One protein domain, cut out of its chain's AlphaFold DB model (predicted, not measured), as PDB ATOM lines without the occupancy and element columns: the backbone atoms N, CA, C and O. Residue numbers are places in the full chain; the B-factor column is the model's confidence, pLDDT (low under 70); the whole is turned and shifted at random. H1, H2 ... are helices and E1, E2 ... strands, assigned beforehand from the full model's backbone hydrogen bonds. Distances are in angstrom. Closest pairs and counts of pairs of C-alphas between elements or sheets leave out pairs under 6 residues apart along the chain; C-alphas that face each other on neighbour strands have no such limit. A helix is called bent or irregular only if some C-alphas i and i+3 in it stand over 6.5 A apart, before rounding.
ATOM      1  N   LEU A 122     206.083 198.167 118.671       79.31
ATOM      2  CA  LEU A 122     205.823 199.213 119.664       79.31
ATOM      3  C   LEU A 122     204.337 199.596 119.758       79.31
ATOM      4  O   LEU A 122     203.982 200.485 120.530       79.31
ATOM      5  N   GLY A 123     203.457 198.908 119.022       83.69
ATOM      6  CA  GLY A 123     202.033 199.232 118.971       83.69
ATOM      7  C   GLY A 123     201.756 200.510 118.175       83.69
ATOM      8  O   GLY A 123     202.429 200.781 117.179       83.69
ATOM      9  N   SER A 124     200.740 201.276 118.579       89.69
ATOM     10  CA  SER A 124     200.392 202.550 117.938       89.69
ATOM     11  C   SER A 124     201.208 203.720 118.486       89.69
ATOM     12  O   SER A 124     201.633 203.713 119.644       89.69
ATOM     13  N   LEU A 125     201.377 204.763 117.672       92.94
ATOM     14  CA  LEU A 125     202.025 206.010 118.055       92.94
ATOM     15  C   LEU A 125     201.298 206.635 119.242       92.94
ATOM     16  O   LEU A 125     201.955 206.996 120.205       92.94
ATOM     17  N   HIS A 126     199.964 206.659 119.245       90.25
ATOM     18  CA  HIS A 126     199.187 207.114 120.400       90.25
ATOM     19  C   HIS A 126     199.584 206.389 121.699       90.25
ATOM     20  O   HIS A 126     199.879 207.021 122.711       90.25
ATOM     21  N   GLY A 127     199.648 205.051 121.667       84.69
ATOM     22  CA  GLY A 127     200.057 204.257 122.827       84.69
ATOM     23  C   GLY A 127     201.502 204.529 123.251       84.69
ATOM     24  O   GLY A 127     201.799 204.565 124.444       84.69
ATOM     25  N   LEU A 128     202.398 204.765 122.289       86.00
ATOM     26  CA  LEU A 128     203.775 205.164 122.563       86.00
ATOM     27  C   LEU A 128     203.846 206.557 123.208       86.00
ATOM     28  O   LEU A 128     204.541 206.720 124.205       86.00
ATOM     29  N   LEU A 129     203.109 207.540 122.690       87.56
ATOM     30  CA  LEU A 129     203.054 208.905 123.220       87.56
ATOM     31  C   LEU A 129     202.580 208.929 124.679       87.56
ATOM     32  O   LEU A 129     203.184 209.617 125.500       87.56
ATOM     33  N   LEU A 130     201.584 208.108 125.034       85.19
ATOM     34  CA  LEU A 130     201.159 207.933 126.427       85.19
ATOM     35  C   LEU A 130     202.298 207.413 127.317       85.19
ATOM     36  O   LEU A 130     202.538 207.971 128.381       85.19
ATOM     37  N   LYS A 131     203.053 206.403 126.863       82.19
ATOM     38  CA  LYS A 131     204.209 205.866 127.610       82.19
ATOM     39  C   LYS A 131     205.354 206.877 127.745       82.19
ATOM     40  O   LYS A 131     206.087 206.851 128.733       82.19
ATOM     41  N   LEU A 132     205.537 207.748 126.751       82.69
ATOM     42  CA  LEU A 132     206.577 208.782 126.754       82.69
ATOM     43  C   LEU A 132     206.207 209.994 127.616       82.69
ATOM     44  O   LEU A 132     207.103 210.648 128.146       82.69
ATOM     45  N   ARG A 133     204.910 210.279 127.798       82.00
ATOM     46  CA  ARG A 133     204.412 211.399 128.618       82.00
ATOM     47  C   ARG A 133     205.000 211.394 130.029       82.00
ATOM     48  O   ARG A 133     205.429 212.444 130.517       82.00
ATOM     49  N   ASP A 134     205.085 210.207 130.620       74.62
ATOM     50  CA  ASP A 134     205.577 209.988 131.982       74.62
ATOM     51  C   ASP A 134     207.106 209.815 132.044       74.62
ATOM     52  O   ASP A 134     207.688 209.703 133.124       74.62
ATOM     53  N   ASN A 135     207.792 209.821 130.893       74.38
ATOM     54  CA  ASN A 135     209.228 209.581 130.795       74.38
ATOM     55  C   ASN A 135     209.994 210.838 130.354       74.38
ATOM     56  O   ASN A 135     210.258 211.063 129.170       74.38
ATOM     57  N   ASN A 136     210.425 211.643 131.329       71.38
ATOM     58  CA  ASN A 136     211.159 212.892 131.088       71.38
ATOM     59  C   ASN A 136     212.444 212.719 130.261       71.38
ATOM     60  O   ASN A 136     212.775 213.608 129.477       71.38
ATOM     61  N   ALA A 137     213.144 211.585 130.387       65.88
ATOM     62  CA  ALA A 137     214.381 211.323 129.645       65.88
ATOM     63  C   ALA A 137     214.141 211.213 128.131       65.88
ATOM     64  O   ALA A 137     215.045 211.462 127.341       65.88
ATOM     65  N   SER A 138     212.916 210.881 127.723       72.06
ATOM     66  CA  SER A 138     212.548 210.734 126.318       72.06
ATOM     67  C   SER A 138     212.127 212.038 125.633       72.06
ATOM     68  O   SER A 138     212.056 212.089 124.408       72.06
ATOM     69  N   ARG A 139     211.907 213.130 126.381       77.75
ATOM     70  CA  ARG A 139     211.394 214.389 125.809       77.75
ATOM     71  C   ARG A 139     212.347 215.054 124.822       77.75
ATOM     72  O   ARG A 139     211.880 215.765 123.936       77.75
ATOM     73  N   SER A 140     213.653 214.822 124.948       79.44
ATOM     74  CA  SER A 140     214.655 215.396 124.046       79.44
ATOM     75  C   SER A 140     214.548 214.855 122.619       79.44
ATOM     76  O   SER A 140     214.933 215.547 121.688       79.44
ATOM     77  N   ILE A 141     214.004 213.647 122.413       83.44
ATOM     78  CA  ILE A 141     213.912 213.038 121.075       83.44
ATOM     79  C   ILE A 141     212.645 213.428 120.314       83.44
ATOM     80  O   ILE A 141     212.538 213.139 119.123       83.44
ATOM     81  N   LEU A 142     211.673 214.055 120.985       88.38
ATOM     82  CA  LEU A 142     210.371 214.371 120.399       88.38
ATOM     83  C   LEU A 142     210.476 215.197 119.105       88.38
ATOM     84  O   LEU A 142     209.756 214.856 118.168       88.38
ATOM     85  N   PRO A 143     211.393 216.180 118.963       90.38
ATOM     86  CA  PRO A 143     211.579 216.882 117.691       90.38
ATOM     87  C   PRO A 143     212.037 215.963 116.546       90.38
ATOM     88  O   PRO A 143     211.465 215.995 115.457       90.38
ATOM     89  N   ALA A 144     213.015 215.085 116.797       90.19
ATOM     90  CA  ALA A 144     213.484 214.112 115.806       90.19
ATOM     91  C   ALA A 144     212.389 213.096 115.448       90.19
ATOM     92  O   ALA A 144     212.192 212.761 114.280       90.19
ATOM     93  N   MET A 145     211.630 212.644 116.448       90.62
ATOM     94  CA  MET A 145     210.499 211.745 116.254       90.62
ATOM     95  C   MET A 145     209.379 212.407 115.441       90.62
ATOM     96  O   MET A 145     208.860 211.775 114.527       90.62
ATOM     97  N   ALA A 146     209.048 213.676 115.707       93.62
ATOM     98  CA  ALA A 146     208.065 214.443 114.939       93.62
ATOM     99  C   ALA A 146     208.474 214.563 113.464       93.62
ATOM    100  O   ALA A 146     207.672 214.285 112.572       93.62
ATOM    101  N   ALA A 147     209.739 214.898 113.197       94.94
ATOM    102  CA  ALA A 147     210.266 214.970 111.837       94.94
ATOM    103  C   ALA A 147     210.235 213.607 111.125       94.94
ATOM    104  O   ALA A 147     209.836 213.527 109.960       94.94
ATOM    105  N   ARG A 148     210.564 212.517 111.831       94.88
ATOM    106  CA  ARG A 148     210.493 211.152 111.290       94.88
ATOM    107  C   ARG A 148     209.055 210.698 111.018       94.88
ATOM    108  O   ARG A 148     208.797 210.114 109.966       94.88
ATOM    109  N   VAL A 149     208.105 211.005 111.909       96.75
ATOM    110  CA  VAL A 149     206.665 210.768 111.688       96.75
ATOM    111  C   VAL A 149     206.195 211.528 110.451       96.75
ATOM    112  O   VAL A 149     205.619 210.916 109.555       96.75
ATOM    113  N   ALA A 150     206.501 212.827 110.351       97.88
ATOM    114  CA  ALA A 150     206.141 213.637 109.190       97.88
ATOM    115  C   ALA A 150     206.688 213.031 107.893       97.88
ATOM    116  O   ALA A 150     205.939 212.818 106.942       97.88
ATOM    117  N   ARG A 151     207.978 212.684 107.875       98.06
ATOM    118  CA  ARG A 151     208.638 212.051 106.733       98.06
ATOM    119  C   ARG A 151     207.938 210.761 106.301       98.06
ATOM    120  O   ARG A 151     207.610 210.616 105.126       98.06
ATOM    121  N   HIS A 152     207.701 209.835 107.225       98.25
ATOM    122  CA  HIS A 152     207.094 208.539 106.913       98.25
ATOM    123  C   HIS A 152     205.631 208.668 106.479       98.25
ATOM    124  O   HIS A 152     205.218 208.011 105.527       98.25
ATOM    125  N   MET A 153     204.858 209.558 107.106       98.56
ATOM    126  CA  MET A 153     203.464 209.796 106.718       98.56
ATOM    127  C   MET A 153     203.356 210.508 105.368       98.56
ATOM    128  O   MET A 153     202.490 210.162 104.572       98.56
ATOM    129  N   LEU A 154     204.268 211.430 105.041       98.62
ATOM    130  CA  LEU A 154     204.352 212.024 103.704       98.62
ATOM    131  C   LEU A 154     204.651 210.969 102.627       98.62
ATOM    132  O   LEU A 154     204.048 211.009 101.552       98.62
ATOM    133  N   ILE A 155     205.536 210.005 102.919       98.50
ATOM    134  CA  ILE A 155     205.788 208.864 102.027       98.50
ATOM    135  C   ILE A 155     204.514 208.023 101.875       98.50
ATOM    136  O   ILE A 155     204.135 207.732 100.744       98.50
ATOM    137  N   ALA A 156     203.819 207.698 102.969       98.38
ATOM    138  CA  ALA A 156     202.580 206.919 102.928       98.38
ATOM    139  C   ALA A 156     201.477 207.613 102.110       98.38
ATOM    140  O   ALA A 156     200.901 206.996 101.216       98.38
ATOM    141  N   ILE A 157     201.248 208.912 102.336       98.31
ATOM    142  CA  ILE A 157     200.274 209.733 101.594       98.31
ATOM    143  C   ILE A 157     200.610 209.751 100.098       98.31
ATOM    144  O   ILE A 157     199.741 209.533  99.252       98.31
ATOM    145  N   LYS A 158     201.882 209.970  99.744       97.56
ATOM    146  CA  LYS A 158     202.329 209.936  98.345       97.56
ATOM    147  C   LYS A 158     202.118 208.551  97.727       97.56
ATOM    148  O   LYS A 158     201.675 208.443  96.580       97.56
ATOM    149  N   SER A 159     202.459 207.498  98.458       97.44
ATOM    150  CA  SER A 159     202.370 206.114  98.001       97.44
ATOM    151  C   SER A 159     200.932 205.619  97.876       97.44
ATOM    152  O   SER A 159     200.686 204.762  97.040       97.44
ATOM    153  N   SER A 160     199.975 206.170  98.626       96.81
ATOM    154  CA  SER A 160     198.571 205.770  98.518       96.81
ATOM    155  C   SER A 160     197.774 206.618  97.526       96.81
ATOM    156  O   SER A 160     196.931 206.080  96.821       96.81
ATOM    157  N   LEU A 161     198.033 207.927  97.413       95.69
ATOM    158  CA  LEU A 161     197.198 208.830  96.604       95.69
ATOM    159  C   LEU A 161     197.812 209.249  95.266       95.69
ATOM    160  O   LEU A 161     197.072 209.532  94.325       95.69
ATOM    161  N   VAL A 162     199.141 209.330  95.165       94.38
ATOM    162  CA  VAL A 162     199.813 209.986  94.024       94.38
ATOM    163  C   VAL A 162     200.561 208.997  93.136       94.38
ATOM    164  O   VAL A 162     200.491 209.081  91.914       94.38
ATOM    165  N   THR A 163     201.272 208.057  93.748       92.50
ATOM    166  CA  THR A 163     202.086 207.044  93.061       92.50
ATOM    167  C   THR A 163     201.278 206.018  92.243       92.50
ATOM    168  O   THR A 163     201.709 205.697  91.128       92.50
ATOM    169  N   PRO A 164     200.152 205.470  92.749       91.88
ATOM    170  CA  PRO A 164     199.419 204.415  92.057       91.88
ATOM    171  C   PRO A 164     198.553 204.959  90.912       91.88
ATOM    172  O   PRO A 164     198.237 206.155  90.834       91.88
ATOM    173  N   LYS A 165     198.143 204.064  90.004       85.81
ATOM    174  CA  LYS A 165     197.239 204.430  88.901       85.81
ATOM    175  C   LYS A 165     195.873 204.801  89.453       85.81
ATOM    176  O   LYS A 165     195.300 205.776  88.975       85.81
ATOM    177  N   GLY A 166     195.394 204.060  90.456       85.88
ATOM    178  CA  GLY A 166     194.216 204.353  91.272       85.88
ATOM    179  C   GLY A 166     194.626 204.812  92.671       85.88
ATOM    180  O   GLY A 166     195.399 204.126  93.324       85.88
ATOM    181  N   GLY A 167     194.154 205.969  93.137       91.56
ATOM    182  CA  GLY A 167     194.481 206.465  94.470       91.56
ATOM    183  C   GLY A 167     193.673 205.712  95.517       91.56
ATOM    184  O   GLY A 167     192.564 205.263  95.237       91.56
ATOM    185  N   LEU A 168     194.204 205.607  96.725       95.44
ATOM    186  CA  LEU A 168     193.502 205.101  97.893       95.44
ATOM    187  C   LEU A 168     193.598 206.145  99.007       95.44
ATOM    188  O   LEU A 168     194.668 206.386  99.579       95.44
ATOM    189  N   LEU A 169     192.473 206.802  99.276       95.44
ATOM    190  CA  LEU A 169     192.337 207.784 100.343       95.44
ATOM    191  C   LEU A 169     192.098 207.064 101.667       95.44
ATOM    192  O   LEU A 169     191.192 206.246 101.754       95.44
ATOM    193  N   HIS A 170     192.887 207.378 102.696       94.56
ATOM    194  CA  HIS A 170     192.815 206.697 103.992       94.56
ATOM    195  C   HIS A 170     191.586 207.082 104.838       94.56
ATOM    196  O   HIS A 170     191.053 206.247 105.557       94.56
ATOM    197  N   ASN A 171     191.150 208.346 104.782       91.69
ATOM    198  CA  ASN A 171     190.073 208.961 105.585       91.69
ATOM    199  C   ASN A 171     190.251 209.000 107.115       91.69
ATOM    200  O   ASN A 171     189.668 209.885 107.738       91.69
ATOM    201  N   ASP A 172     191.081 208.142 107.714       92.31
ATOM    202  CA  ASP A 172     191.274 208.106 109.177       92.31
ATOM    203  C   ASP A 172     192.742 208.189 109.640       92.31
ATOM    204  O   ASP A 172     193.261 207.327 110.349       92.31
ATOM    205  N   ILE A 173     193.464 209.218 109.182       96.19
ATOM    206  CA  ILE A 173     194.837 209.477 109.647       96.19
ATOM    207  C   ILE A 173     194.772 210.093 111.050       96.19
ATOM    208  O   ILE A 173     194.413 211.259 111.201       96.19
ATOM    209  N   VAL A 174     195.121 209.299 112.061       95.19
ATOM    210  CA  VAL A 174     195.212 209.676 113.482       95.19
ATOM    211  C   VAL A 174     196.344 208.892 114.155       95.19
ATOM    212  O   VAL A 174     196.747 207.832 113.669       95.19
ATOM    213  N   SER A 175     196.863 209.367 115.292       94.12
ATOM    214  CA  SER A 175     198.013 208.737 115.966       94.12
ATOM    215  C   SER A 175     197.741 207.298 116.440       94.12
ATOM    216  O   SER A 175     198.678 206.509 116.585       94.12
ATOM    217  N   SER A 176     196.479 206.903 116.641       90.69
ATOM    218  CA  SER A 176     196.109 205.517 116.967       90.69
ATOM    219  C   SER A 176     196.268 204.541 115.799       90.69
ATOM    220  O   SER A 176     196.426 203.348 116.050       90.69
ATOM    221  N   ASN A 177     196.280 205.052 114.565       94.50
ATOM    222  CA  ASN A 177     196.346 204.278 113.322       94.50
ATOM    223  C   ASN A 177     197.745 204.324 112.680       94.50
ATOM    224  O   ASN A 177     197.997 203.706 111.646       94.50
ATOM    225  N   VAL A 178     198.693 205.026 113.309       96.31
ATOM    226  CA  VAL A 178     200.113 204.996 112.948       96.31
ATOM    227  C   VAL A 178     200.816 203.971 113.827       96.31
ATOM    228  O   VAL A 178     200.931 204.152 115.035       96.31
ATOM    229  N   PHE A 179     201.303 202.889 113.234       94.12
ATOM    230  CA  PHE A 179     201.995 201.815 113.930       94.12
ATOM    231  C   PHE A 179     203.508 202.019 113.959       94.12
ATOM    232  O   PHE A 179     204.099 202.507 112.997       94.12
ATOM    233  N   VAL A 180     204.141 201.626 115.061       92.12
ATOM    234  CA  VAL A 180     205.554 201.895 115.342       92.12
ATOM    235  C   VAL A 180     206.343 200.587 115.397       92.12
ATOM    236  O   VAL A 180     205.930 199.627 116.056       92.12
ATOM    237  N   HIS A 181     207.481 200.521 114.702       89.00
ATOM    238  CA  HIS A 181     208.295 199.306 114.654       89.00
ATOM    239  C   HIS A 181     209.795 199.590 114.608       89.00
ATOM    240  O   HIS A 181     210.272 200.361 113.780       89.00
ATOM    241  N   PHE A 182     210.548 198.918 115.476       82.56
ATOM    242  CA  PHE A 182     211.998 198.810 115.356       82.56
ATOM    243  C   PHE A 182     212.359 197.727 114.332       82.56
ATOM    244  O   PHE A 182     212.052 196.559 114.593       82.56
ATOM    245  N   PRO A 183     213.011 198.073 113.206       69.88
ATOM    246  CA  PRO A 183     213.449 197.080 112.237       69.88
ATOM    247  C   PRO A 183     214.556 196.177 112.820       69.88
ATOM    248  O   PRO A 183     215.386 196.643 113.610       69.88
ATOM    249  N   PRO A 184     214.609 194.889 112.428       59.59
ATOM    250  CA  PRO A 184     215.664 193.979 112.870       59.59
ATOM    251  C   PRO A 184     217.050 194.480 112.433       59.59
ATOM    252  O   PRO A 184     217.232 194.912 111.297       59.59
ATOM    253  N   GLY A 185     218.027 194.443 113.348       55.00
ATOM    254  CA  GLY A 185     219.393 194.945 113.119       55.00
ATOM    255  C   GLY A 185     219.540 196.473 113.157       55.00
ATOM    256  O   GLY A 185     220.612 196.994 112.863       55.00
ATOM    257  N   GLY A 186     218.480 197.206 113.513       53.00
ATOM    258  CA  GLY A 186     218.459 198.668 113.599       53.00
ATOM    259  C   GLY A 186     218.989 199.231 114.915       53.00
ATOM    260  O   GLY A 186     218.375 200.146 115.460       53.00
ATOM    261  N   ASP A 187     220.097 198.705 115.443       49.50
ATOM    262  CA  ASP A 187     220.600 199.107 116.761       49.50
ATOM    263  C   ASP A 187     220.978 200.598 116.863       49.50
ATOM    264  O   ASP A 187     221.006 201.147 117.961       49.50
ATOM    265  N   ASP A 188     221.137 201.299 115.746       54.81
ATOM    266  CA  ASP A 188     221.550 202.706 115.752       54.81
ATOM    267  C   ASP A 188     220.441 203.681 115.323       54.81
ATOM    268  O   ASP A 188     220.718 204.846 115.037       54.81
ATOM    269  N   LYS A 189     219.178 203.234 115.215       69.31
ATOM    270  CA  LYS A 189     218.104 204.042 114.605       69.31
ATOM    271  C   LYS A 189     216.877 204.197 115.500       69.31
ATOM    272  O   LYS A 189     216.495 203.290 116.231       69.31
ATOM    273  N   LEU A 190     216.220 205.353 115.378       82.88
ATOM    274  CA  LEU A 190     214.847 205.553 115.851       82.88
ATOM    275  C   LEU A 190     213.882 204.577 115.157       82.88
ATOM    276  O   LEU A 190     214.173 204.146 114.031       82.88
ATOM    277  N   PRO A 191     212.738 204.248 115.789       89.25
ATOM    278  CA  PRO A 191     211.754 203.360 115.188       89.25
ATOM    279  C   PRO A 191     211.126 203.967 113.927       89.25
ATOM    280  O   PRO A 191     211.096 205.184 113.736       89.25
ATOM    281  N   ASP A 192     210.604 203.097 113.071       93.06
ATOM    282  CA  ASP A 192     209.864 203.469 111.873       93.06
ATOM    283  C   ASP A 192     208.356 203.517 112.139       93.06
ATOM    284  O   ASP A 192     207.848 202.908 113.082       93.06
ATOM    285  N   PHE A 193     207.648 204.261 111.289       96.25
ATOM    286  CA  PHE A 193     206.222 204.564 111.425       96.25
ATOM    287  C   PHE A 193     205.485 204.095 110.176       96.25
ATOM    288  O   PHE A 193     205.986 204.296 109.069       96.25
ATOM    289  N   TYR A 194     204.324 203.472 110.356       97.50
ATOM    290  CA  TYR A 194     203.569 202.826 109.289       97.50
ATOM    291  C   TYR A 194     202.084 203.138 109.429       97.50
ATOM    292  O   TYR A 194     201.499 202.895 110.480       97.50
ATOM    293  N   LEU A 195     201.470 203.661 108.374       97.62
ATOM    294  CA  LEU A 195     200.045 203.968 108.355       97.62
ATOM    295  C   LEU A 195     199.233 202.682 108.175       97.62
ATOM    296  O   LEU A 195     199.407 201.963 107.186       97.62
ATOM    297  N   GLY A 196     198.351 202.380 109.118       92.88
ATOM    298  CA  GLY A 196     197.445 201.242 109.036       92.88
ATOM    299  C   GLY A 196     196.016 201.612 109.405       92.88
ATOM    300  O   GLY A 196     195.705 202.775 109.583       92.88
ATOM    301  N   ASP A 197     195.173 200.591 109.532       88.75
ATOM    302  CA  ASP A 197     193.715 200.728 109.657       88.75
ATOM    303  C   ASP A 197     193.048 201.384 108.440       88.75
ATOM    304  O   ASP A 197     192.568 202.512 108.461       88.75
ATOM    305  N   TRP A 198     192.996 200.621 107.350       90.44
ATOM    306  CA  TRP A 198     192.468 201.069 106.061       90.44
ATOM    307  C   TRP A 198     190.965 200.778 105.918       90.44
ATOM    308  O   TRP A 198     190.450 200.737 104.799       90.44
ATOM    309  N   GLY A 199     190.259 200.548 107.030       85.62
ATOM    310  CA  GLY A 199     188.839 200.183 107.044       85.62
ATOM    311  C   GLY A 199     187.925 201.248 106.431       85.62
ATOM    312  O   GLY A 199     187.004 200.906 105.698       85.62
ATOM    313  N   ASP A 200     188.240 202.528 106.645       86.50
ATOM    314  CA  ASP A 200     187.484 203.667 106.100       86.50
ATOM    315  C   ASP A 200     188.041 204.167 104.750       86.50
ATOM    316  O   ASP A 200     187.655 205.231 104.248       86.50
ATOM    317  N   SER A 201     188.968 203.415 104.147       91.88
ATOM    318  CA  SER A 201     189.634 203.843 102.919       91.88
ATOM    319  C   SER A 201     188.708 203.824 101.702       91.88
ATOM    320  O   SER A 201     187.838 202.965 101.564       91.88
ATOM    321  N   GLN A 202     188.911 204.774 100.787       91.69
ATOM    322  CA  GLN A 202     188.116 204.891  99.566       91.69
ATOM    323  C   GLN A 202     189.004 205.026  98.323       91.69
ATOM    324  O   GLN A 202     189.942 205.831  98.327       91.69
ATOM    325  N   PRO A 203     188.723 204.268  97.246       92.25
ATOM    326  CA  PRO A 203     189.381 204.468  95.965       92.25
ATOM    327  C   PRO A 203     189.092 205.865  95.421       92.25
ATOM    328  O   PRO A 203     187.941 206.295  95.378       92.25
ATOM    329  N   GLU A 204     190.127 206.553  94.952       91.12
ATOM    330  CA  GLU A 204     190.014 207.893  94.400       91.12
ATOM    331  C   GLU A 204     190.770 208.006  93.077       91.12
ATOM    332  O   GLU A 204     191.999 207.936  93.007       91.12
ATOM    333  N   ASN A 205     190.028 208.187  91.988       87.31
ATOM    334  CA  ASN A 205     190.565 208.130  90.631       87.31
ATOM    335  C   ASN A 205     190.622 209.487  89.941       87.31
ATOM    336  O   ASN A 205     191.281 209.607  88.907       87.31
ATOM    337  N   ARG A 206     189.984 210.521  90.500       90.25
ATOM    338  CA  ARG A 206     189.971 211.840  89.869       90.25
ATOM    339  C   ARG A 206     191.124 212.698  90.392       90.25
ATOM    340  O   ARG A 206     191.254 212.841  91.610       90.25
ATOM    341  N   PRO A 207     191.924 213.338  89.517       90.94
ATOM    342  CA  PRO A 207     193.071 214.148  89.940       90.94
ATOM    343  C   PRO A 207     192.722 215.203  90.995       90.94
ATOM    344  O   PRO A 207     193.423 215.333  91.997       90.94
ATOM    345  N   ARG A 208     191.595 215.909  90.828       92.38
ATOM    346  CA  ARG A 208     191.156 216.925  91.794       92.38
ATOM    347  C   ARG A 208     190.767 216.345  93.150       92.38
ATOM    348  O   ARG A 208     191.090 216.922  94.182       92.38
ATOM    349  N   GLN A 209     190.075 215.212  93.165       92.75
ATOM    350  CA  GLN A 209     189.681 214.583  94.420       92.75
ATOM    351  C   GLN A 209     190.901 214.006  95.150       92.75
ATOM    352  O   GLN A 209     190.998 214.156  96.363       92.75
ATOM    353  N   ARG A 210     191.890 213.467  94.422       93.25
ATOM    354  CA  ARG A 210     193.193 213.091  95.001       93.25
ATOM    355  C   ARG A 210     193.906 214.282  95.622       93.25
ATOM    356  O   ARG A 210     194.425 214.162  96.724       93.25
ATOM    357  N   PHE A 211     193.908 215.428  94.943       95.81
ATOM    358  CA  PHE A 211     194.473 216.663  95.483       95.81
ATOM    359  C   PHE A 211     193.803 217.070  96.802       95.81
ATOM    360  O   PHE A 211     194.498 217.309  97.789       95.81
ATOM    361  N   ASN A 212     192.469 217.064  96.851       95.25
ATOM    362  CA  ASN A 212     191.718 217.340  98.079       95.25
ATOM    363  C   ASN A 212     192.023 216.300  99.173       95.25
ATOM    364  O   ASN A 212     192.187 216.648 100.339       95.25
ATOM    365  N   GLY A 213     192.158 215.028  98.791       96.25
ATOM    366  CA  GLY A 213     192.551 213.942  99.684       96.25
ATOM    367  C   GLY A 213     193.945 214.139 100.282       96.25
ATOM    368  O   GLY A 213     194.137 213.901 101.474       96.25
ATOM    369  N   VAL A 214     194.907 214.638  99.496       97.62
ATOM    370  CA  VAL A 214     196.235 215.019  99.998       97.62
ATOM    371  C   VAL A 214     196.114 216.179 100.984       97.62
ATOM    372  O   VAL A 214     196.674 216.085 102.069       97.62
ATOM    373  N   GLN A 215     195.353 217.232 100.668       97.19
ATOM    374  CA  GLN A 215     195.151 218.363 101.586       97.19
ATOM    375  C   GLN A 215     194.593 217.920 102.945       97.19
ATOM    376  O   GLN A 215     195.136 218.289 103.986       97.19
ATOM    377  N   GLU A 216     193.546 217.095 102.939       97.00
ATOM    378  CA  GLU A 216     192.939 216.581 104.169       97.00
ATOM    379  C   GLU A 216     193.902 215.663 104.936       97.00
ATOM    380  O   GLU A 216     194.033 215.767 106.156       97.00
ATOM    381  N   SER A 217     194.656 214.821 104.226       98.12
ATOM    382  CA  SER A 217     195.666 213.950 104.839       98.12
ATOM    383  C   SER A 217     196.787 214.747 105.517       98.12
ATOM    384  O   SER A 217     197.228 214.387 106.606       98.12
ATOM    385  N   LEU A 218     197.230 215.853 104.907       98.38
ATOM    386  CA  LEU A 218     198.250 216.743 105.473       98.38
ATOM    387  C   LEU A 218     197.738 217.489 106.708       98.38
ATOM    388  O   LEU A 218     198.474 217.620 107.682       98.38
ATOM    389  N   LYS A 219     196.476 217.932 106.701       97.75
ATOM    390  CA  LYS A 219     195.834 218.548 107.871       97.75
ATOM    391  C   LYS A 219     195.762 217.575 109.051       97.75
ATOM    392  O   LYS A 219     196.023 217.952 110.189       97.75
ATOM    393  N   ARG A 220     195.434 216.311 108.784       97.62
ATOM    394  CA  ARG A 220     195.410 215.255 109.803       97.62
ATOM    395  C   ARG A 220     196.799 214.921 110.337       97.62
ATOM    396  O   ARG A 220     196.962 214.754 111.543       97.62
ATOM    397  N   LEU A 221     197.803 214.890 109.460       98.12
ATOM    398  CA  LEU A 221     199.199 214.752 109.868       98.12
ATOM    399  C   LEU A 221     199.631 215.895 110.795       98.12
ATOM    400  O   LEU A 221     200.237 215.623 111.824       98.12
ATOM    401  N   ASP A 222     199.278 217.143 110.482       97.19
ATOM    402  CA  ASP A 222     199.560 218.297 111.350       97.19
ATOM    403  C   ASP A 222     198.950 218.121 112.756       97.19
ATOM    404  O   ASP A 222     199.611 218.380 113.758       97.19
ATOM    405  N   GLY A 223     197.745 217.543 112.850       96.38
ATOM    406  CA  GLY A 223     197.135 217.147 114.124       96.38
ATOM    407  C   GLY A 223     197.989 216.162 114.937       96.38
ATOM    408  O   GLY A 223     198.212 216.382 116.126       96.38
ATOM    409  N   ILE A 224     198.542 215.128 114.291       96.38
ATOM    410  CA  ILE A 224     199.463 214.173 114.936       96.38
ATOM    411  C   ILE A 224     200.749 214.877 115.397       96.38
ATOM    412  O   ILE A 224     201.253 214.599 116.484       96.38
ATOM    413  N   LEU A 225     201.300 215.792 114.593       95.44
ATOM    414  CA  LEU A 225     202.506 216.539 114.970       95.44
ATOM    415  C   LEU A 225     202.255 217.453 116.176       95.44
ATOM    416  O   LEU A 225     203.123 217.579 117.047       95.44
ATOM    417  N   ASN A 226     201.060 218.033 116.270       93.00
ATOM    418  CA  ASN A 226     200.641 218.817 117.421       93.00
ATOM    419  C   ASN A 226     200.539 217.949 118.692       93.00
ATOM    420  O   ASN A 226     201.027 218.370 119.738       93.00
ATOM    421  N   GLU A 227     200.021 216.715 118.612       92.56
ATOM    422  CA  GLU A 227     200.030 215.768 119.748       92.56
ATOM    423  C   GLU A 227     201.456 215.500 120.266       92.56
ATOM    424  O   GLU A 227     201.699 215.507 121.474       92.56
ATOM    425  N   ILE A 228     202.426 215.304 119.362       91.62
ATOM    426  CA  ILE A 228     203.835 215.095 119.739       91.62
ATOM    427  C   ILE A 228     204.407 216.354 120.404       91.62
ATOM    428  O   ILE A 228     205.124 216.266 121.402       91.62
ATOM    429  N   THR A 229     204.070 217.529 119.872       86.81
ATOM    430  CA  THR A 229     204.548 218.823 120.378       86.81
ATOM    431  C   THR A 229     203.995 219.125 121.764       86.81
ATOM    432  O   THR A 229     204.724 219.627 122.608       86.81
ATOM    433  N   GLN A 230     202.752 218.739 122.059       87.88
ATOM    434  CA  GLN A 230     202.162 218.899 123.393       87.88
ATOM    435  C   GLN A 230     202.901 218.106 124.487       87.88
ATOM    436  O   GLN A 230     202.860 218.493 125.655       87.88
ATOM    437  N   LEU A 231     203.615 217.030 124.134       84.12
ATOM    438  CA  LEU A 231     204.504 216.325 125.069       84.12
ATOM    439  C   LEU A 231     205.850 217.038 125.271       84.12
ATOM    440  O   LEU A 231     206.540 216.803 126.270       84.12
ATOM    441  N   HIS A 232     206.241 217.891 124.325       73.62
ATOM    442  CA  HIS A 232     207.483 218.644 124.348       73.62
ATOM    443  C   HIS A 232     207.221 220.048 124.911       73.62
ATOM    444  O   HIS A 232     206.854 220.973 124.203       73.62
ATOM    445  N   ALA A 233     207.439 220.231 126.216       61.44
ATOM    446  CA  ALA A 233     207.281 221.537 126.875       61.44
ATOM    447  C   ALA A 233     208.327 222.599 126.447       61.44
ATOM    448  O   ALA A 233     208.340 223.697 126.997       61.44
ATOM    449  N   ALA A 234     209.227 222.269 125.515       60.06
ATOM    450  CA  ALA A 234     210.289 223.137 125.022       60.06
ATOM    451  C   ALA A 234     210.166 223.346 123.501       60.06
ATOM    452  O   ALA A 234     209.371 222.690 122.844       60.06
ATOM    453  N   ASP A 235     210.907 224.331 122.999       68.12
ATOM    454  CA  ASP A 235     210.970 224.854 121.627       68.12
ATOM    455  C   ASP A 235     210.101 224.170 120.527       68.12
ATOM    456  O   ASP A 235     210.467 223.115 119.998       68.12
ATOM    457  N   PRO A 236     208.995 224.807 120.079       81.44
ATOM    458  CA  PRO A 236     208.141 224.303 119.002       81.44
ATOM    459  C   PRO A 236     208.722 224.530 117.590       81.44
ATOM    460  O   PRO A 236     208.003 224.358 116.603       81.44
ATOM    461  N   THR A 237     209.992 224.931 117.452       88.94
ATOM    462  CA  THR A 237     210.604 225.294 116.160       88.94
ATOM    463  C   THR A 237     210.463 224.200 115.102       88.94
ATOM    464  O   THR A 237     209.992 224.486 113.999       88.94
ATOM    465  N   VAL A 238     210.800 222.944 115.423       89.81
ATOM    466  CA  VAL A 238     210.697 221.835 114.454       89.81
ATOM    467  C   VAL A 238     209.247 221.614 114.026       89.81
ATOM    468  O   VAL A 238     208.982 221.439 112.839       89.81
ATOM    469  N   HIS A 239     208.296 221.691 114.960       90.12
ATOM    470  CA  HIS A 239     206.874 221.604 114.638       90.12
ATOM    471  C   HIS A 239     206.451 222.720 113.679       90.12
ATOM    472  O   HIS A 239     205.895 222.442 112.624       90.12
ATOM    473  N   HIS A 240     206.783 223.977 113.985       93.25
ATOM    474  CA  HIS A 240     206.433 225.115 113.133       93.25
ATOM    475  C   HIS A 240     207.020 224.998 111.715       93.25
ATOM    476  O   HIS A 240     206.343 225.288 110.722       93.25
ATOM    477  N   GLN A 241     208.267 224.533 111.606       95.88
ATOM    478  CA  GLN A 241     208.903 224.253 110.320       95.88
ATOM    479  C   GLN A 241     208.167 223.144 109.559       95.88
ATOM    480  O   GLN A 241     207.910 223.302 108.365       95.88
ATOM    481  N   LEU A 242     207.783 222.056 110.233       96.12
ATOM    482  CA  LEU A 242     207.009 220.974 109.625       96.12
ATOM    483  C   LEU A 242     205.627 221.458 109.174       96.12
ATOM    484  O   LEU A 242     205.300 221.273 108.004       96.12
ATOM    485  N   SER A 243     204.858 222.149 110.018       95.50
ATOM    486  CA  SER A 243     203.543 222.698 109.652       95.50
ATOM    487  C   SER A 243     203.630 223.632 108.442       95.50
ATOM    488  O   SER A 243     202.796 223.569 107.538       95.50
ATOM    489  N   THR A 244     204.686 224.449 108.359       96.44
ATOM    490  CA  THR A 244     204.947 225.307 107.191       96.44
ATOM    491  C   THR A 244     205.192 224.477 105.928       96.44
ATOM    492  O   THR A 244     204.649 224.778 104.862       96.44
ATOM    493  N   VAL A 245     205.981 223.403 106.032       96.44
ATOM    494  CA  VAL A 245     206.232 222.476 104.919       96.44
ATOM    495  C   VAL A 245     204.932 221.818 104.465       96.44
ATOM    496  O   VAL A 245     204.643 221.859 103.267       96.44
ATOM    497  N   LEU A 246     204.130 221.281 105.393       97.00
ATOM    498  CA  LEU A 246     202.842 220.646 105.094       97.00
ATOM    499  C   LEU A 246     201.889 221.629 104.399       97.00
ATOM    500  O   LEU A 246     201.362 221.318 103.330       97.00
ATOM    501  N   GLY A 247     201.745 222.842 104.940       94.12
ATOM    502  CA  GLY A 247     200.908 223.896 104.360       94.12
ATOM    503  C   GLY A 247     201.350 224.324 102.959       94.12
ATOM    504  O   GLY A 247     200.523 224.731 102.145       94.12
ATOM    505  N   SER A 248     202.639 224.173 102.640       95.75
ATOM    506  CA  SER A 248     203.182 224.538 101.333       95.75
ATOM    507  C   SER A 248     202.918 223.504 100.233       95.75
ATOM    508  O   SER A 248     202.992 223.858  99.055       95.75
ATOM    509  N   VAL A 249     202.639 222.232 100.555       96.75
ATOM    510  CA  VAL A 249     202.578 221.144  99.553       96.75
ATOM    511  C   VAL A 249     201.575 221.457  98.443       96.75
ATOM    512  O   VAL A 249     201.881 221.279  97.267       96.75
ATOM    513  N   CYS A 250     200.411 221.989  98.811       94.50
ATOM    514  CA  CYS A 250     199.309 222.266  97.894       94.50
ATOM    515  C   CYS A 250     199.264 223.723  97.396       94.50
ATOM    516  O   CYS A 250     198.374 224.081  96.624       94.50
ATOM    517  N   THR A 251     200.195 224.580  97.822       94.50
ATOM    518  CA  THR A 251     200.238 225.992  97.413       94.50
ATOM    519  C   THR A 251     200.693 226.134  95.963       94.50
ATOM    520  O   THR A 251     201.727 225.590  95.583       94.50
ATOM    521  N   GLY A 252     199.959 226.919  95.168       92.12
ATOM    522  CA  GLY A 252     200.292 227.163  93.759       92.12
ATOM    523  C   GLY A 252     199.951 225.996  92.832       92.12
ATOM    524  O   GLY A 252     200.554 225.870  91.771       92.12
ATOM    525  N   ALA A 253     199.015 225.132  93.237       92.25
ATOM    526  CA  ALA A 253     198.585 224.004  92.424       92.25
ATOM    527  C   ALA A 253     197.977 224.462  91.085       92.25
ATOM    528  O   ALA A 253     197.208 225.431  91.065       92.25
ATOM    529  N   PRO A 254     198.275 223.765  89.975       91.31
ATOM    530  CA  PRO A 254     197.718 224.102  88.675       91.31
ATOM    531  C   PRO A 254     196.190 223.956  88.658       91.31
ATOM    532  O   PRO A 254     195.588 223.100  89.318       91.31
ATOM    533  N   ALA A 255     195.544 224.799  87.853       86.81
ATOM    534  CA  ALA A 255     194.108 224.703  87.608       86.81
ATOM    535  C   ALA A 255     193.753 223.481  86.744       86.81
ATOM    536  O   ALA A 255     192.627 223.001  86.821       86.81
ATOM    537  N   ASN A 256     194.704 222.942  85.978       86.00
ATOM    538  CA  ASN A 256     194.486 221.825  85.064       86.00
ATOM    539  C   ASN A 256     194.757 220.474  85.739       86.00
ATOM    540  O   ASN A 256     195.831 220.239  86.291       86.00
ATOM    541  N   ASP A 257     193.798 219.556  85.630       86.38
ATOM    542  CA  ASP A 257     193.860 218.222  86.238       86.38
ATOM    543  C   ASP A 257     195.038 217.329  85.779       86.38
ATOM    544  O   ASP A 257     195.589 216.629  86.633       86.38
ATOM    545  N   PRO A 258     195.481 217.336  84.501       83.62
ATOM    546  CA  PRO A 258     196.587 216.484  84.047       83.62
ATOM    547  C   PRO A 258     197.928 216.763  84.739       83.62
ATOM    548  O   PRO A 258     198.759 215.865  84.857       83.62
ATOM    549  N   GLU A 259     198.141 217.991  85.210       90.44
ATOM    550  CA  GLU A 259     199.404 218.425  85.819       90.44
ATOM    551  C   GLU A 259     199.438 218.188  87.338       90.44
ATOM    552  O   GLU A 259     200.513 218.180  87.943       90.44
ATOM    553  N   LEU A 260     198.280 217.954  87.972       92.38
ATOM    554  CA  LEU A 260     198.167 217.854  89.432       92.38
ATOM    555  C   LEU A 260     198.954 216.687  90.023       92.38
ATOM    556  O   LEU A 260     199.551 216.840  91.085       92.38
ATOM    557  N   ALA A 261     198.951 215.523  89.371       89.44
ATOM    558  CA  ALA A 261     199.634 214.344  89.899       89.44
ATOM    559  C   ALA A 261     201.157 214.554  89.942       89.44
ATOM    560  O   ALA A 261     201.786 214.300  90.969       89.44
ATOM    561  N   THR A 262     201.732 215.083  88.855       93.19
ATOM    562  CA  THR A 262     203.159 215.426  88.774       93.19
ATOM    563  C   THR A 262     203.514 216.519  89.776       93.19
ATOM    564  O   THR A 262     204.453 216.350  90.552       93.19
ATOM    565  N   PHE A 263     202.704 217.582  89.840       96.06
ATOM    566  CA  PHE A 263     202.863 218.652  90.824       96.06
ATOM    567  C   PHE A 263     202.896 218.098  92.257       96.06
ATOM    568  O   PHE A 263     203.843 218.346  93.001       96.06
ATOM    569  N   LEU A 264     201.905 217.292  92.651       95.62
ATOM    570  CA  LEU A 264     201.846 216.707  93.993       95.62
ATOM    571  C   LEU A 264     203.041 215.797  94.279       95.62
ATOM    572  O   LEU A 264     203.583 215.845  95.382       95.62
ATOM    573  N   ALA A 265     203.472 214.987  93.308       95.31
ATOM    574  CA  ALA A 265     204.617 214.100  93.474       95.31
ATOM    575  C   ALA A 265     205.901 214.884  93.787       95.31
ATOM    576  O   ALA A 265     206.617 214.534  94.727       95.31
ATOM    577  N   GLU A 266     206.169 215.962  93.048       97.12
ATOM    578  CA  GLU A 266     207.329 216.833  93.265       97.12
ATOM    579  C   GLU A 266     207.268 217.543  94.622       97.12
ATOM    580  O   GLU A 266     208.247 217.551  95.375       97.12
ATOM    581  N   ARG A 267     206.104 218.103  94.972       97.88
ATOM    582  CA  ARG A 267     205.910 218.815  96.243       97.88
ATOM    583  C   ARG A 267     206.044 217.884  97.446       97.88
ATOM    584  O   ARG A 267     206.707 218.250  98.416       97.88
ATOM    585  N   LEU A 268     205.481 216.677  97.374       97.94
ATOM    586  CA  LEU A 268     205.612 215.666  98.424       97.94
ATOM    587  C   LEU A 268     207.054 215.157  98.544       97.94
ATOM    588  O   LEU A 268     207.536 215.025  99.662       97.94
ATOM    589  N   ASN A 269     207.779 214.945  97.438       98.00
ATOM    590  CA  ASN A 269     209.205 214.583  97.491       98.00
ATOM    591  C   ASN A 269     210.027 215.639  98.238       98.00
ATOM    592  O   ASN A 269     210.765 215.310  99.164       98.00
ATOM    593  N   LYS A 270     209.835 216.918  97.900       98.06
ATOM    594  CA  LYS A 270     210.522 218.025  98.573       98.06
ATOM    595  C   LYS A 270     210.166 218.115 100.061       98.06
ATOM    596  O   LYS A 270     211.026 218.421 100.891       98.06
ATOM    597  N   ALA A 271     208.907 217.853 100.414       98.31
ATOM    598  CA  ALA A 271     208.472 217.803 101.805       98.31
ATOM    599  C   ALA A 271     209.145 216.650 102.570       98.31
ATOM    600  O   ALA A 271     209.639 216.865 103.675       98.31
ATOM    601  N   VAL A 272     209.245 215.461 101.960       98.25
ATOM    602  CA  VAL A 272     209.958 214.296 102.516       98.25
ATOM    603  C   VAL A 272     211.440 214.606 102.737       98.25
ATOM    604  O   VAL A 272     211.961 214.330 103.815       98.25
ATOM    605  N   GLU A 273     212.114 215.215 101.759       98.19
ATOM    606  CA  GLU A 273     213.521 215.631 101.877       98.19
ATOM    607  C   GLU A 273     213.725 216.650 103.002       98.19
ATOM    608  O   GLU A 273     214.668 216.548 103.788       98.19
ATOM    609  N   THR A 274     212.813 217.617 103.118       97.94
ATOM    610  CA  THR A 274     212.876 218.634 104.173       97.94
ATOM    611  C   THR A 274     212.670 218.012 105.552       97.94
ATOM    612  O   THR A 274     213.441 218.304 106.464       97.94
ATOM    613  N   ALA A 275     211.689 217.118 105.705       97.19
ATOM    614  CA  ALA A 275     211.457 216.391 106.950       97.19
ATOM    615  C   ALA A 275     212.655 215.500 107.325       97.19
ATOM    616  O   ALA A 275     213.041 215.461 108.488       97.19
ATOM    617  N   ALA A 276     213.301 214.855 106.348       96.12
ATOM    618  CA  ALA A 276     214.518 214.074 106.575       96.12
ATOM    619  C   ALA A 276     215.702 214.935 107.048       96.12
ATOM    620  O   ALA A 276     216.475 214.507 107.905       96.12
ATOM    621  N   ARG A 277     215.847 216.159 106.522       97.00
ATOM    622  CA  ARG A 277     216.856 217.111 107.009       97.00
ATOM    623  C   ARG A 277     216.568 217.538 108.449       97.00
ATOM    624  O   ARG A 277     217.465 217.472 109.276       97.00
ATOM    625  N   LEU A 278     215.320 217.901 108.755       95.00
ATOM    626  CA  LEU A 278     214.914 218.284 110.114       95.00
ATOM    627  C   LEU A 278     215.100 217.142 111.120       95.00
ATOM    628  O   LEU A 278     215.526 217.381 112.244       95.00
ATOM    629  N   GLU A 279     214.821 215.903 110.710       93.31
ATOM    630  CA  GLU A 279     215.096 214.705 111.510       93.31
ATOM    631  C   GLU A 279     216.585 214.620 111.856       93.31
ATOM    632  O   GLU A 279     216.933 214.446 113.021       93.31
ATOM    633  N   LYS A 280     217.459 214.782 110.858       92.25
ATOM    634  CA  LYS A 280     218.909 214.754 111.056       92.25
ATOM    635  C   LYS A 280     219.380 215.870 111.994       92.25
ATOM    636  O   LYS A 280     220.068 215.578 112.965       92.25
ATOM    637  N   ASP A 281     218.970 217.111 111.748       91.88
ATOM    638  CA  ASP A 281     219.384 218.271 112.548       91.88
ATOM    639  C   ASP A 281     218.932 218.128 114.021       91.88
ATOM    640  O   ASP A 281     219.680 218.415 114.962       91.88
ATOM    641  N   ALA A 282     217.714 217.616 114.235       89.38
ATOM    642  CA  ALA A 282     217.190 217.335 115.567       89.38
ATOM    643  C   ALA A 282     217.949 216.197 116.267       89.38
ATOM    644  O   ALA A 282     218.207 216.289 117.467       89.38
ATOM    645  N   LEU A 283     218.330 215.142 115.539       87.44
ATOM    646  CA  LEU A 283     219.146 214.045 116.066       87.44
ATOM    647  C   LEU A 283     220.553 214.508 116.455       87.44
ATOM    648  O   LEU A 283     221.023 214.156 117.538       87.44
ATOM    649  N   ASP A 284     221.192 215.330 115.623       87.62
ATOM    650  CA  ASP A 284     222.530 215.875 115.881       87.62
ATOM    651  C   ASP A 284     222.542 216.735 117.161       87.62
ATOM    652  O   ASP A 284     223.494 216.689 117.942       87.62
ATOM    653  N   THR A 285     221.439 217.434 117.448       83.75
ATOM    654  CA  THR A 285     221.257 218.236 118.674       83.75
ATOM    655  C   THR A 285     221.190 217.380 119.949       83.75
ATOM    656  O   THR A 285     221.508 217.858 121.038       83.75
ATOM    657  N   VAL A 286     220.803 216.102 119.841       78.44
ATOM    658  CA  VAL A 286     220.589 215.197 120.990       78.44
ATOM    659  C   VAL A 286     221.468 213.948 120.968       78.44
ATOM    660  O   VAL A 286     221.218 213.003 121.722       78.44
ATOM    661  N   ALA A 287     222.526 213.945 120.152       70.94
ATOM    662  CA  ALA A 287     223.401 212.792 119.933       70.94
ATOM    663  C   ALA A 287     223.969 212.190 121.237       70.94
ATOM    664  O   ALA A 287     224.076 210.971 121.359       70.94
ATOM    665  N   GLY A 288     224.252 213.018 122.251       67.00
ATOM    666  CA  GLY A 288     224.741 212.569 123.565       67.00
ATOM    667  C   GLY A 288     223.714 211.818 124.431       67.00
ATOM    668  O   GLY A 288     224.104 211.145 125.383       67.00
ATOM    669  N   SER A 289     222.423 211.895 124.096       66.06
ATOM    670  CA  SER A 289     221.312 211.318 124.873       66.06
ATOM    671  C   SER A 289     220.589 210.179 124.145       66.06
ATOM    672  O   SER A 289     219.663 209.583 124.690       66.06
ATOM    673  N   ILE A 290     220.983 209.842 122.912       69.38
ATOM    674  CA  ILE A 290     220.213 208.908 122.080       69.38
ATOM    675  C   ILE A 290     220.225 207.472 122.623       69.38
ATOM    676  O   ILE A 290     219.230 206.761 122.509       69.38
ATOM    677  N   GLY A 291     221.317 207.056 123.276       67.50
ATOM    678  CA  GLY A 291     221.451 205.715 123.849       67.50
ATOM    679  C   GLY A 291     220.483 205.446 125.007       67.50
ATOM    680  O   GLY A 291     219.872 204.379 125.065       67.50
ATOM    681  N   SER A 292     220.280 206.423 125.899       66.62
ATOM    682  CA  SER A 292     219.334 206.293 127.017       66.62
ATOM    683  C   SER A 292     217.885 206.314 126.529       66.62
ATOM    684  O   SER A 292     217.071 205.507 126.976       66.62
ATOM    685  N   VAL A 293     217.574 207.158 125.545       72.62
ATOM    686  CA  VAL A 293     216.262 207.188 124.888       72.62
ATOM    687  C   VAL A 293     215.977 205.881 124.149       72.62
ATOM    688  O   VAL A 293     214.876 205.344 124.258       72.62
ATOM    689  N   LYS A 294     216.963 205.329 123.434       76.00
ATOM    690  CA  LYS A 294     216.840 204.026 122.771       76.00
ATOM    691  C   LYS A 294     216.494 202.942 123.785       76.00
ATOM    692  O   LYS A 294     215.552 202.194 123.547       76.00
ATOM    693  N   ALA A 295     217.198 202.884 124.915       74.62
ATOM    694  CA  ALA A 295     216.914 201.911 125.968       74.62
ATOM    695  C   ALA A 295     215.476 202.046 126.505       74.62
ATOM    696  O   ALA A 295     214.791 201.040 126.688       74.62
ATOM    697  N   VAL A 296     214.986 203.280 126.681       75.62
ATOM    698  CA  VAL A 296     213.585 203.546 127.051       75.62
ATOM    699  C   VAL A 296     212.625 203.017 125.985       75.62
ATOM    700  O   VAL A 296     211.725 202.247 126.308       75.62
ATOM    701  N   LEU A 297     212.823 203.365 124.713       77.06
ATOM    702  CA  LEU A 297     211.954 202.904 123.627       77.06
ATOM    703  C   LEU A 297     211.992 201.375 123.480       77.06
ATOM    704  O   LEU A 297     210.949 200.748 123.331       77.06
ATOM    705  N   GLN A 298     213.171 200.757 123.584       76.50
ATOM    706  CA  GLN A 298     213.335 199.303 123.552       76.50
ATOM    707  C   GLN A 298     212.655 198.609 124.737       76.50
ATOM    708  O   GLN A 298     212.165 197.493 124.579       76.50
TER     709      GLN A 298
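This is residues 122 to 298 of the 368 residues of an uncharacterized protein of Magnaporthe oryzae (strain Y34) (UniProt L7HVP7). Four helices, H2, H3, H4 and H5, lie side by side in an elongated up-and-down bundle, each running against the one before it in the chain, with H6 crossing H2 at one end and H1 at that same end. Two small separate antiparallel sheets, each of two strands, lie along the bundle: E3 of E2-E3 packs on H2, and E1 of E1-E4 packs on H2 and H3. The 177 printed residues, with six named helices and four named strands in the order H1 H2 E1 E2 E3 E4 H3 H4 H5 H6, are mostly helix by class. The whole is compact, with a radius of gyration of the C-alphas of 16.4 A and spans of 50 by 31 by 29 A.

H1, residues 125 to 133, is close but not clearly touching to H2, residues 136 to 162; their closest C-alphas, Leu 132 and Ser 138, are 6.3 A apart. E1, residues 167 to 169, and E4, residues 202 to 204, are antiparallel neighbours, with N 167 and O 204 2.9 A apart, within hydrogen-bond range. E2, residues 178 to 181, and E3, residues 192 to 195, form an antiparallel hairpin, with N 179 and O 194 at 2.8 A. The closest C-alphas of E3 and H2 are Phe 193 and His 152, 6.1 A apart. H3, residues 207 to 231, touches H2, opposite ways at a shallow tilt of 7 degrees, closest at the C-alphas of Ala 146 and Leu 225, 5.9 A. H3 and H4, residues 237 to 248, form a helical hairpin, closest at Leu 218 and Leu 246, 6.0 A between C-alphas. H5, residues 257 to 285, forms another with H4 and touches H2, closest at the C-alphas of Ala 144 and Glu 279, 4.6 A. H6, residues 287 to 298, touches residues 137 to 141 of H2 alone, about perpendicular at 75 degrees, with the C-alphas of Ser 138 and Val 293 closest at 5.3 A. Every O i to N i+4 pair is within hydrogen-bond range in H1 and H4, against 18 of 23 in H2, 20 of 21 in H3, 23 of 25 in H5 and 6 of 8 in H6.

H1 begins at C-alpha 125 (202.025, 206.010, 118.055). H2 is 38.9 A long, with a kink of 47 degrees near residue 143; H3 is 37.0 A and H5 42.5 A. H2 and H6 are irregular, with C-alphas 140 and 143 7.2 A apart and 288 and 291 7.6 A apart; H5 is only just so, at 6.9 A between 258 and 261. H6 ends at C-alpha 298 (213.335, 199.303, 123.552).

The two C-alphas farthest apart, Asn 256 and Ser 292, are separated by 51.2 A. The printed part has no cut, and no link is long. Its mean pLDDT is 88.4, with values under 70 at residues 137, 183 to 189, 233 to 235 and 288 to 292.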